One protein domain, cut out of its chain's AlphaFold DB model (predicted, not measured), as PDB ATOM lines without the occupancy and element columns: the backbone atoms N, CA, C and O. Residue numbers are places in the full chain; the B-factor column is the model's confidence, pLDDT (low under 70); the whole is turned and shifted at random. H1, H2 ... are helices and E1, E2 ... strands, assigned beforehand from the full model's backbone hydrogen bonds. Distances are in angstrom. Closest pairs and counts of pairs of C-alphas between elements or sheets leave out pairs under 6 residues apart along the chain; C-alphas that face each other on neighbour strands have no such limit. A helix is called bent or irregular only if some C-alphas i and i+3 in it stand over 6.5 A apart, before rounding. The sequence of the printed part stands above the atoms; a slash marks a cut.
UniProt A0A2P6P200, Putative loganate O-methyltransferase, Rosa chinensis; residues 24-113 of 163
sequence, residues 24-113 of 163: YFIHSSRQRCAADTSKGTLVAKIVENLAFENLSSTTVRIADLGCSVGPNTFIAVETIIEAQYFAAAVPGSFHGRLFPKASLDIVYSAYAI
ATOM      1  N   TYR A  24     150.778 219.846 162.793       96.94
ATOM      2  CA  TYR A  24     151.892 220.252 161.939       96.94
ATOM      3  C   TYR A  24     151.683 219.836 160.474       96.94
ATOM      4  O   TYR A  24     152.191 220.499 159.569       96.94
ATOM      5  N   PHE A  25     150.886 218.788 160.233       95.31
ATOM      6  CA  PHE A  25     150.558 218.288 158.899       95.31
ATOM      7  C   PHE A  25     150.065 219.407 157.969       95.31
ATOM      8  O   PHE A  25     150.539 219.510 156.837       95.31
ATOM      9  N   ILE A  26     149.176 220.281 158.456       95.56
ATOM     10  CA  ILE A  26     148.612 221.387 157.665       95.56
ATOM     11  C   ILE A  26     149.299 222.745 157.902       95.56
ATOM     12  O   ILE A  26     149.144 223.652 157.089       95.56
ATOM     13  N   HIS A  27     150.106 222.887 158.964       96.75
ATOM     14  CA  HIS A  27     150.766 224.152 159.354       96.75
ATOM     15  C   HIS A  27     152.277 224.199 159.071       96.75
ATOM     16  O   HIS A  27     153.014 224.965 159.693       96.75
ATOM     17  N   SER A  28     152.757 223.399 158.119       96.75
ATOM     18  CA  SER A  28     154.187 223.251 157.789       96.75
ATOM     19  C   SER A  28     154.579 223.776 156.399       96.75
ATOM     20  O   SER A  28     155.611 223.393 155.838       96.75
ATOM     21  N   SER A  29     153.765 224.668 155.822       94.69
ATOM     22  CA  SER A  29     153.979 225.225 154.476       94.69
ATOM     23  C   SER A  29     155.259 226.054 154.358       94.69
ATOM     24  O   SER A  29     155.921 226.005 153.327       94.69
ATOM     25  N   ARG A  30     155.665 226.775 155.412       95.25
ATOM     26  CA  ARG A  30     156.912 227.562 155.400       95.25
ATOM     27  C   ARG A  30     158.150 226.675 155.297       95.25
ATOM     28  O   ARG A  30     159.036 226.962 154.500       95.25
ATOM     29  N   GLN A  31     158.186 225.597 156.076       96.19
ATOM     30  CA  GLN A  31     159.256 224.603 156.041       96.19
ATOM     31  C   GLN A  31     159.302 223.921 154.673       96.19
ATOM     32  O   GLN A  31     160.387 223.735 154.132       96.19
ATOM     33  N   ARG A  32     158.129 223.630 154.087       94.06
ATOM     34  CA  ARG A  32     158.030 223.100 152.722       94.06
ATOM     35  C   ARG A  32     158.643 224.050 151.697       94.06
ATOM     36  O   ARG A  32     159.580 223.663 151.019       94.06
ATOM     37  N   CYS A  33     158.184 225.302 151.639       93.12
ATOM     38  CA  CYS A  33     158.684 226.272 150.660       93.12
ATOM     39  C   CYS A  33     160.204 226.470 150.756       93.12
ATOM     40  O   CYS A  33     160.895 226.598 149.745       93.12
ATOM     41  N   ALA A  34     160.741 226.496 151.974       91.88
ATOM     42  CA  ALA A  34     162.173 226.642 152.175       91.88
ATOM     43  C   ALA A  34     162.966 225.392 151.752       91.88
ATOM     44  O   ALA A  34     164.023 225.530 151.134       91.88
ATOM     45  N   ALA A  35     162.449 224.188 152.015       90.50
ATOM     46  CA  ALA A  35     163.030 222.947 151.504       90.50
ATOM     47  C   ALA A  35     162.996 222.898 149.963       90.50
ATOM     48  O   ALA A  35     164.018 222.617 149.334       90.50
ATOM     49  N   ASP A  36     161.868 223.275 149.356       90.00
ATOM     50  CA  ASP A  36     161.673 223.300 147.901       90.00
ATOM     51  C   ASP A  36     162.621 224.282 147.200       90.00
ATOM     52  O   ASP A  36     163.094 224.017 146.097       90.00
ATOM     53  N   THR A  37     162.979 225.387 147.857       91.06
ATOM     54  CA  THR A  37     163.948 226.354 147.309       91.06
ATOM     55  C   THR A  37     165.330 225.724 147.096       91.06
ATOM     56  O   THR A  37     166.061 226.113 146.187       91.06
ATOM     57  N   SER A  38     165.687 224.721 147.904       87.38
ATOM     58  CA  SER A  38     166.984 224.035 147.828       87.38
ATOM     59  C   SER A  38     166.940 222.740 147.008       87.38
ATOM     60  O   SER A  38     167.989 222.153 146.739       87.38
ATOM     61  N   LYS A  39     165.747 222.301 146.578       85.94
ATOM     62  CA  LYS A  39     165.506 221.025 145.884       85.94
ATOM     63  C   LYS A  39     166.368 220.848 144.637       85.94
ATOM     64  O   LYS A  39     167.044 219.831 144.509       85.94
ATOM     65  N   GLY A  40     166.375 221.831 143.734       85.69
ATOM     66  CA  GLY A  40     167.119 221.728 142.470       85.69
ATOM     67  C   GLY A  40     168.623 221.532 142.692       85.69
ATOM     68  O   GLY A  40     169.235 220.646 142.099       85.69
ATOM     69  N   THR A  41     169.201 222.304 143.614       88.50
ATOM     70  CA  THR A  41     170.617 222.196 143.990       88.50
ATOM     71  C   THR A  41     170.928 220.859 144.656       88.50
ATOM     72  O   THR A  41     171.965 220.265 144.369       88.50
ATOM     73  N   LEU A  42     170.036 220.368 145.524       87.19
ATOM     74  CA  LEU A  42     170.193 219.079 146.194       87.19
ATOM     75  C   LEU A  42     170.256 217.932 145.183       87.19
ATOM     76  O   LEU A  42     171.201 217.149 145.221       87.19
ATOM     77  N   VAL A  43     169.297 217.864 144.254       86.31
ATOM     78  CA  VAL A  43     169.252 216.812 143.226       86.31
ATOM     79  C   VAL A  43     170.496 216.864 142.341       86.31
ATOM     80  O   VAL A  43     171.142 215.839 142.144       86.31
ATOM     81  N   ALA A  44     170.897 218.054 141.881       87.00
ATOM     82  CA  ALA A  44     172.108 218.208 141.077       87.00
ATOM     83  C   ALA A  44     173.357 217.699 141.817       87.00
ATOM     84  O   ALA A  44     174.152 216.949 141.254       87.00
ATOM     85  N   LYS A  45     173.503 218.039 143.105       88.31
ATOM     86  CA  LYS A  45     174.637 217.585 143.923       88.31
ATOM     87  C   LYS A  45     174.602 216.093 144.225       88.31
ATOM     88  O   LYS A  45     175.663 215.483 144.319       88.31
ATOM     89  N   ILE A  46     173.420 215.508 144.383       85.06
ATOM     90  CA  ILE A  46     173.260 214.062 144.550       85.06
ATOM     91  C   ILE A  46     173.715 213.343 143.281       85.06
ATOM     92  O   ILE A  46     174.537 212.442 143.376       85.06
ATOM     93  N   VAL A  47     173.261 213.781 142.104       82.56
ATOM     94  CA  VAL A  47     173.636 213.166 140.820       82.56
ATOM     95  C   VAL A  47     175.129 213.324 140.522       82.56
ATOM     96  O   VAL A  47     175.754 212.382 140.048       82.56
ATOM     97  N   GLU A  48     175.723 214.480 140.828       83.94
ATOM     98  CA  GLU A  48     177.168 214.702 140.650       83.94
ATOM     99  C   GLU A  48     178.028 213.804 141.552       83.94
ATOM    100  O   GLU A  48     179.090 213.351 141.127       83.94
ATOM    101  N   ASN A  49     177.612 213.579 142.803       81.31
ATOM    102  CA  ASN A  49     178.443 212.890 143.799       81.31
ATOM    103  C   ASN A  49     178.137 211.395 143.923       81.31
ATOM    104  O   ASN A  49     179.020 210.617 144.288       81.31
ATOM    105  N   LEU A  50     176.905 210.975 143.634       75.38
ATOM    106  CA  LEU A  50     176.551 209.567 143.561       75.38
ATOM    107  C   LEU A  50     176.841 209.075 142.150       75.38
ATOM    108  O   LEU A  50     176.016 209.169 141.245       75.38
ATOM    109  N   ALA A  51     178.026 208.500 141.973       64.12
ATOM    110  CA  ALA A  51     178.303 207.670 140.813       64.12
ATOM    111  C   ALA A  51     177.456 206.392 140.929       64.12
ATOM    112  O   ALA A  51     177.924 205.379 141.448       64.12
ATOM    113  N   PHE A  52     176.199 206.448 140.480       64.75
ATOM    114  CA  PHE A  52     175.268 205.314 140.514       64.75
ATOM    115  C   PHE A  52     175.841 204.066 139.821       64.75
ATOM    116  O   PHE A  52     175.526 202.948 140.213       64.75
ATOM    117  N   GLU A  53     176.751 204.253 138.862       59.19
ATOM    118  CA  GLU A  53     177.490 203.184 138.177       59.19
ATOM    119  C   GLU A  53     178.451 202.401 139.094       59.19
ATOM    120  O   GLU A  53     178.790 201.259 138.795       59.19
ATOM    121  N   ASN A  54     178.860 202.977 140.229       57.25
ATOM    122  CA  ASN A  54     179.769 202.362 141.204       57.25
ATOM    123  C   ASN A  54     179.046 201.774 142.427       57.25
ATOM    124  O   ASN A  54     179.699 201.285 143.356       57.25
ATOM    125  N   LEU A  55     177.711 201.821 142.471       64.31
ATOM    126  CA  LEU A  55     176.960 201.200 143.555       64.31
ATOM    127  C   LEU A  55     176.997 199.678 143.383       64.31
ATOM    128  O   LEU A  55     176.399 199.112 142.475       64.31
ATOM    129  N   SER A  56     177.690 198.997 144.297       59.28
ATOM    130  CA  SER A  56     177.738 197.525 144.339       59.28
ATOM    131  C   SER A  56     176.378 196.867 144.629       59.28
ATOM    132  O   SER A  56     176.237 195.652 144.497       59.28
ATOM    133  N   SER A  57     175.384 197.660 145.041       67.38
ATOM    134  CA  SER A  57     174.036 197.230 145.397       67.38
ATOM    135  C   SER A  57     173.003 197.921 144.515       67.38
ATOM    136  O   SER A  57     173.136 199.094 144.183       67.38
ATOM    137  N   THR A  58     171.922 197.209 144.206       75.62
ATOM    138  CA  THR A  58     170.733 197.765 143.548       75.62
ATOM    139  C   THR A  58     169.868 198.608 144.490       75.62
ATOM    140  O   THR A  58     168.867 199.174 144.059       75.62
ATOM    141  N   THR A  59     170.208 198.668 145.783       84.19
ATOM    142  CA  THR A  59     169.429 199.366 146.812       84.19
ATOM    143  C   THR A  59     170.148 200.628 147.271       84.19
ATOM    144  O   THR A  59     171.271 200.555 147.763       84.19
ATOM    145  N   VAL A  60     169.458 201.765 147.181       86.75
ATOM    146  CA  VAL A  60     169.878 203.044 147.771       86.75
ATOM    147  C   VAL A  60     169.131 203.245 149.088       86.75
ATOM    148  O   VAL A  60     167.905 203.147 149.133       86.75
ATOM    149  N   ARG A  61     169.859 203.517 150.171       91.75
ATOM    150  CA  ARG A  61     169.312 203.713 151.519       91.75
ATOM    151  C   ARG A  61     169.373 205.183 151.893       91.75
ATOM    152  O   ARG A  61     170.447 205.788 151.950       91.75
ATOM    153  N   ILE A  62     168.201 205.732 152.175       92.44
ATOM    154  CA  ILE A  62     167.990 207.151 152.442       92.44
ATOM    155  C   ILE A  62     167.437 207.299 153.856       92.44
ATOM    156  O   ILE A  62     166.541 206.552 154.247       92.44
ATOM    157  N   ALA A  63     167.949 208.268 154.612       95.69
ATOM    158  CA  ALA A  63     167.368 208.679 155.885       95.69
ATOM    159  C   ALA A  63     166.955 210.153 155.845       95.69
ATOM    160  O   ALA A  63     167.773 211.005 155.506       95.69
ATOM    161  N   ASP A  64     165.719 210.443 156.252       95.88
ATOM    162  CA  ASP A  64     165.248 211.795 156.571       95.88
ATOM    163  C   ASP A  64     165.284 212.003 158.095       95.88
ATOM    164  O   ASP A  64     164.479 211.445 158.846       95.88
ATOM    165  N   LEU A  65     166.268 212.770 158.564       96.25
ATOM    166  CA  LEU A  65     166.493 213.036 159.981       96.25
ATOM    167  C   LEU A  65     165.691 214.263 160.419       96.25
ATOM    168  O   LEU A  65     166.020 215.400 160.073       96.25
ATOM    169  N   GLY A  66     164.665 214.017 161.238       95.75
ATOM    170  CA  GLY A  66     163.709 215.042 161.664       95.75
ATOM    171  C   GLY A  66     162.465 215.133 160.775       95.75
ATOM    172  O   GLY A  66     161.905 216.215 160.623       95.75
ATOM    173  N   CYS A  67     162.007 213.997 160.243       95.56
ATOM    174  CA  CYS A  67     160.906 213.883 159.282       95.56
ATOM    175  C   CYS A  67     159.552 214.470 159.739       95.56
ATOM    176  O   CYS A  67     158.698 214.784 158.910       95.56
ATOM    177  N   SER A  68     159.349 214.658 161.052       94.88
ATOM    178  CA  SER A  68     158.098 215.157 161.641       94.88
ATOM    179  C   SER A  68     156.872 214.325 161.207       94.88
ATOM    180  O   SER A  68     156.994 213.149 160.865       94.88
ATOM    181  N   VAL A  69     155.676 214.913 161.273       92.25
ATOM    182  CA  VAL A  69     154.437 214.354 160.722       92.25
ATOM    183  C   VAL A  69     154.011 215.108 159.464       92.25
ATOM    184  O   VAL A  69     154.108 216.333 159.386       92.25
ATOM    185  N   GLY A  70     153.465 214.374 158.502       90.12
ATOM    186  CA  GLY A  70     152.814 214.939 157.328       90.12
ATOM    187  C   GLY A  70     153.653 214.947 156.055       90.12
ATOM    188  O   GLY A  70     154.658 214.250 155.961       90.12
ATOM    189  N   PRO A  71     153.203 215.678 155.026       92.56
ATOM    190  CA  PRO A  71     153.591 215.407 153.641       92.56
ATOM    191  C   PRO A  71     155.030 215.811 153.296       92.56
ATOM    192  O   PRO A  71     155.560 215.341 152.296       92.56
ATOM    193  N   ASN A  72     155.675 216.671 154.089       93.62
ATOM    194  CA  ASN A  72     156.982 217.232 153.734       93.62
ATOM    195  C   ASN A  72     158.075 216.155 153.614       93.62
ATOM    196  O   ASN A  72     158.887 216.244 152.700       93.62
ATOM    197  N   THR A  73     158.068 215.130 154.478       91.12
ATOM    198  CA  THR A  73     159.030 214.014 154.390       91.12
ATOM    199  C   THR A  73     158.840 213.206 153.106       91.12
ATOM    200  O   THR A  73     159.803 212.930 152.399       91.12
ATOM    201  N   PHE A  74     157.589 212.925 152.727       89.44
ATOM    202  CA  PHE A  74     157.281 212.193 151.499       89.44
ATOM    203  C   PHE A  74     157.692 212.987 150.258       89.44
ATOM    204  O   PHE A  74     158.355 212.442 149.387       89.44
ATOM    205  N   ILE A  75     157.407 214.292 150.230       88.75
ATOM    206  CA  ILE A  75     157.829 215.187 149.141       88.75
ATOM    207  C   ILE A  75     159.362 215.247 149.041       88.75
ATOM    208  O   ILE A  75     159.913 215.264 147.937       88.75
ATOM    209  N   ALA A  76     160.067 215.277 150.176       87.25
ATOM    210  CA  ALA A  76     161.525 215.274 150.204       87.25
ATOM    211  C   ALA A  76     162.107 213.951 149.685       87.25
ATOM    212  O   ALA A  76     163.035 213.968 148.882       87.25
ATOM    213  N   VAL A  77     161.540 212.812 150.086       86.62
ATOM    214  CA  VAL A  77     161.968 211.496 149.600       86.62
ATOM    215  C   VAL A  77     161.660 211.338 148.111       86.62
ATOM    216  O   VAL A  77     162.569 211.006 147.362       86.62
ATOM    217  N   GLU A  78     160.451 211.668 147.648       85.56
ATOM    218  CA  GLU A  78     160.075 211.643 146.220       85.56
ATOM    219  C   GLU A  78     160.967 212.547 145.359       85.56
ATOM    220  O   GLU A  78     161.261 212.248 144.209       85.56
ATOM    221  N   THR A  79     161.436 213.659 145.924       82.19
ATOM    222  CA  THR A  79     162.406 214.541 145.266       82.19
ATOM    223  C   THR A  79     163.762 213.873 145.056       82.19
ATOM    224  O   THR A  79     164.446 214.175 144.081       82.19
ATOM    225  N   ILE A  80     164.177 213.024 145.993       79.00
ATOM    226  CA  ILE A  80     165.463 212.327 145.942       79.00
ATOM    227  C   ILE A  80     165.347 211.060 145.084       79.00
ATOM    228  O   ILE A  80     166.298 210.706 144.389       79.00
ATOM    229  N   ILE A  81     164.192 210.388 145.124       80.25
ATOM    230  CA  ILE A  81     163.912 209.156 144.390       80.25
ATOM    231  C   ILE A  81     162.589 209.232 143.625       80.25
ATOM    232  O   ILE A  81     161.506 209.207 144.200       80.25
ATOM    233  N   GLU A  82     162.673 209.180 142.300       77.88
ATOM    234  CA  GLU A  82     161.511 208.989 141.421       77.88
ATOM    235  C   GLU A  82     161.235 207.486 141.188       77.88
ATOM    236  O   GLU A  82     161.030 207.034 140.062       77.88
ATOM    237  N   ALA A  83     161.294 206.673 142.249       78.38
ATOM    238  CA  ALA A  83     161.223 205.209 142.176       78.38
ATOM    239  C   ALA A  83     160.383 204.601 143.310       78.38
ATOM    240  O   ALA A  83     160.069 205.261 144.297       78.38
ATOM    241  N   GLN A  84     160.031 203.317 143.184       84.81
ATOM    242  CA  GLN A  84     159.398 202.565 144.271       84.81
ATOM    243  C   GLN A  84     160.370 202.384 145.443       84.81
ATOM    244  O   GLN A  84     161.543 202.074 145.238       84.81
ATOM    245  N   TYR A  85     159.870 202.527 146.671       89.88
ATOM    246  CA  TYR A  85     160.680 202.419 147.881       89.88
ATOM    247  C   TYR A  85     159.970 201.670 149.006       89.88
ATOM    248  O   TYR A  85     158.743 201.632 149.095       89.88
ATOM    249  N   PHE A  86     160.778 201.106 149.903       93.12
ATOM    250  CA  PHE A  86     160.333 200.641 151.210       93.12
ATOM    251  C   PHE A  86     160.574 201.743 152.239       93.12
ATOM    252  O   PHE A  86     161.614 202.399 152.214       93.12
ATOM    253  N   ALA A  87     159.626 201.928 153.156       93.69
ATOM    254  CA  ALA A  87     159.727 202.918 154.219       93.69
ATOM    255  C   ALA A  87     159.763 202.240 155.593       93.69
ATOM    256  O   ALA A  87     159.039 201.276 155.845       93.69
ATOM    257  N   ALA A  88     160.588 202.776 156.490       96.19
ATOM    258  CA  ALA A  88     160.656 202.381 157.889       96.19
ATOM    259  C   ALA A  88     160.861 203.624 158.764       96.19
ATOM    260  O   ALA A  88     161.548 204.563 158.366       96.19
ATOM    261  N   ALA A  89     160.278 203.620 159.963       95.50
ATOM    262  CA  ALA A  89     160.477 204.673 160.952       95.50
ATOM    263  C   ALA A  89     161.581 204.274 161.939       95.50
ATOM    264  O   ALA A  89     161.580 203.152 162.451       95.50
ATOM    265  N   VAL A  90     162.495 205.201 162.237       96.94
ATOM    266  CA  VAL A  90     163.594 204.988 163.191       96.94
ATOM    267  C   VAL A  90     163.488 206.017 164.319       96.94
ATOM    268  O   VAL A  90     163.866 207.173 164.123       96.94
ATOM    269  N   PRO A  91     162.942 205.644 165.491       96.12
ATOM    270  CA  PRO A  91     162.830 206.561 166.615       96.12
ATOM    271  C   PRO A  91     164.183 206.755 167.307       96.12
ATOM    272  O   PRO A  91     164.905 205.796 167.575       96.12
ATOM    273  N   GLY A  92     164.496 208.001 167.654       94.50
ATOM    274  CA  GLY A  92     165.675 208.355 168.438       94.50
ATOM    275  C   GLY A  92     166.203 209.746 168.098       94.50
ATOM    276  O   GLY A  92     165.761 210.383 167.143       94.50
ATOM    277  N   SER A  93     167.151 210.232 168.896       95.25
ATOM    278  CA  SER A  93     167.819 211.507 168.625       95.25
ATOM    279  C   SER A  93     168.886 211.338 167.545       95.25
ATOM    280  O   SER A  93     169.756 210.479 167.671       95.25
ATOM    281  N   PHE A  94     168.879 212.208 166.532       95.62
ATOM    282  CA  PHE A  94     169.942 212.277 165.520       95.62
ATOM    283  C   PHE A  94     171.242 212.920 166.036       95.62
ATOM    284  O   PHE A  94     172.224 212.991 165.306       95.62
ATOM    285  N   HIS A  95     171.282 213.370 167.295       95.19
ATOM    286  CA  HIS A  95     172.535 213.730 167.970       95.19
ATOM    287  C   HIS A  95     173.321 212.493 168.448       95.19
ATOM    288  O   HIS A  95     174.417 212.630 168.984       95.19
ATOM    289  N   GLY A  96     172.770 211.287 168.275       93.81
ATOM    290  CA  GLY A  96     173.444 210.013 168.508       93.81
ATOM    291  C   GLY A  96     173.302 209.064 167.316       93.81
ATOM    292  O   GLY A  96     172.646 209.370 166.321       93.81
ATOM    293  N   ARG A  97     173.922 207.883 167.423       96.06
ATOM    294  CA  ARG A  97     173.895 206.859 166.371       96.06
ATOM    295  C   ARG A  97     172.509 206.219 166.257       96.06
ATOM    296  O   ARG A  97     172.078 205.545 167.187       96.06
ATOM    297  N   LEU A  98     171.866 206.364 165.096       97.31
ATOM    298  CA  LEU A  98     170.593 205.699 164.761       97.31
ATOM    299  C   LEU A  98     170.768 204.479 163.849       97.31
ATOM    300  O   LEU A  98     169.974 203.544 163.900       97.31
ATOM    301  N   PHE A  99     171.815 204.479 163.024       97.56
ATOM    302  CA  PHE A  99     172.043 203.467 161.997       97.56
ATOM    303  C   PHE A  99     173.411 202.785 162.169       97.56
ATOM    304  O   PHE A  99     174.345 203.388 162.721       97.56
ATOM    305  N   PRO A 100     173.569 201.532 161.703       97.50
ATOM    306  CA  PRO A 100     174.875 200.887 161.622       97.50
ATOM    307  C   PRO A 100     175.891 201.707 160.813       97.50
ATOM    308  O   PRO A 100     175.548 202.534 159.970       97.50
ATOM    309  N   LYS A 101     177.185 201.472 161.050       95.50
ATOM    310  CA  LYS A 101     178.239 202.129 160.262       95.50
ATOM    311  C   LYS A 101     178.124 201.730 158.787       95.50
ATOM    312  O   LYS A 101     177.845 200.573 158.490       95.50
ATOM    313  N   ALA A 102     178.381 202.687 157.892       92.12
ATOM    314  CA  ALA A 102     178.349 202.497 156.437       92.12
ATOM    315  C   ALA A 102     177.018 201.925 155.900       92.12
ATOM    316  O   ALA A 102     176.993 201.222 154.887       92.12
ATOM    317  N   SER A 103     175.898 202.213 156.581       93.50
ATOM    318  CA  SER A 103     174.576 201.771 156.132       93.50
ATOM    319  C   SER A 103     173.751 202.836 155.391       93.50
ATOM    320  O   SER A 103     172.697 202.511 154.858       93.50
ATOM    321  N   LEU A 104     174.183 204.099 155.476       92.56
ATOM    322  CA  LEU A 104     173.681 205.307 154.805       92.56
ATOM    323  C   LEU A 104     174.224 205.470 153.383       92.56
ATOM    324  O   LEU A 104     175.445 205.499 153.272       92.56
ATOM    325  N   ASP A 105     173.392 205.663 152.354       89.56
ATOM    326  CA  ASP A 105     173.858 206.185 151.057       89.56
ATOM    327  C   ASP A 105     173.539 207.686 150.932       89.56
ATOM    328  O   ASP A 105     174.380 208.471 150.500       89.56
ATOM    329  N   ILE A 106     172.352 208.110 151.389       90.25
ATOM    330  CA  ILE A 106     171.936 209.521 151.428       90.25
ATOM    331  C   ILE A 106     171.352 209.852 152.800       90.25
ATOM    332  O   ILE A 106     170.528 209.115 153.342       90.25
ATOM    333  N   VAL A 107     171.746 211.001 153.346       92.94
ATOM    334  CA  VAL A 107     171.137 211.578 154.546       92.94
ATOM    335  C   VAL A 107     170.572 212.944 154.190       92.94
ATOM    336  O   VAL A 107     171.285 213.807 153.682       92.94
ATOM    337  N   TYR A 108     169.291 213.130 154.470       92.88
ATOM    338  CA  TYR A 108     168.569 214.379 154.311       92.88
ATOM    339  C   TYR A 108     168.122 214.883 155.684       92.88
ATOM    340  O   TYR A 108     167.791 214.101 156.573       92.88
ATOM    341  N   SER A 109     168.143 216.197 155.877       94.12
ATOM    342  CA  SER A 109     167.567 216.837 157.055       94.12
ATOM    343  C   SER A 109     167.196 218.271 156.709       94.12
ATOM    344  O   SER A 109     168.026 219.028 156.202       94.12
ATOM    345  N   ALA A 110     165.955 218.656 156.988       93.31
ATOM    346  CA  ALA A 110     165.467 220.010 156.773       93.31
ATOM    347  C   ALA A 110     164.700 220.495 158.001       93.31
ATOM    348  O   ALA A 110     163.846 219.791 158.529       93.31
ATOM    349  N   TYR A 111     164.997 221.718 158.451       94.50
ATOM    350  CA  TYR A 111     164.331 222.341 159.604       94.50
ATOM    351  C   TYR A 111     164.355 221.490 160.891       94.50
ATOM    352  O   TYR A 111     163.466 221.623 161.738       94.50
ATOM    353  N   ALA A 112     165.390 220.668 161.073       95.69
ATOM    354  CA  ALA A 112     165.574 219.847 162.267       95.69
ATOM    355  C   ALA A 112     166.872 220.161 163.033       95.69
ATOM    356  O   ALA A 112     166.853 220.218 164.258       95.69
ATOM    357  N   ILE A 113     167.979 220.426 162.331       95.06
ATOM    358  CA  ILE A 113     169.325 220.578 162.922       95.06
ATOM    359  C   ILE A 113     169.442 221.786 163.870       95.06
ATOM    360  O   ILE A 113     170.296 221.807 164.751       95.06
TER     361      ILE A 113
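AT A GLANCE: This is residues 24 to 113 of the 163 residues of the protein "Putative loganate O-methyltransferase" of Rosa chinensis (UniProt A0A2P6P200). Two very short parallel strands, E1 and E2, lie side by side near the middle, with H2 next to them and the long bent helix H1 running along one side. The unnamed stretch 81 to 105 makes a wide loop from H2 round to E2. The printed part has 90 residues, in the order H1, E1, H2, E2; under half are in named elements, and the class is mostly helix. It is compact, with a radius of gyration of the C-alphas of 13.6 A and spans of 41 by 29 by 23 A.

HOW THE PARTS SIT: E1, residues 62 to 64, and E2, residues 106 to 108, are parallel neighbours at 12 degrees; N 63 and O 106 are within hydrogen-bond range at 3.0 A, N 108 and O 63 at 2.8 A. With H2, residues 71 to 80, they form a strand-helix-strand unit, two parallel neighbour strands with a helix between them in the chain, whose crossover is left-handed. The closest C-alphas of E1 and H2, those of Asp 64 and Thr 73, are 7.0 A apart. H2 and E2 are near each other, with 5 pairs of C-alphas within 10 A. H1, residues 29 to 49, was assigned as one helix by its hydrogen bonds but is bent: C-alphas 37 and 40 are 7.4 A apart. Its arms, H1a, residues 29 to 37, and H1b, residues 40 to 49, stand at a steep tilt of 49 degrees. H1a and H2 are close but not clearly touching, closest at the C-alphas of Arg 32 and Asn 72, 6.0 A, the same way at a shallow tilt of 10 degrees. H1b and H2 are also close but not clearly touching, closest at the C-alphas of Val 43 and Ile 80, 6.5 A. In H1a, H1b and H2 every O i to N i+4 pair is within hydrogen-bond range.

IN THESE COORDINATES: H1a, 12.3 A long, begins at C-alpha 29 (153.979, 225.225, 154.476), and H1b is 14.4 A. H2 is 14.5 A, E1 6.8 A and E2 6.6 A, ending at C-alpha 108 (168.569, 214.379, 154.311).

THE WHOLE: The two C-alphas farthest apart, those of His 27 and Ser 56, are 40.8 A apart. The printed part has no cut. The links H1 to E1, 12 residues, and H2 to E2, 25 residues, are long. Mean pLDDT of the printed part is 88.7; residues 51 to 57 are under 70.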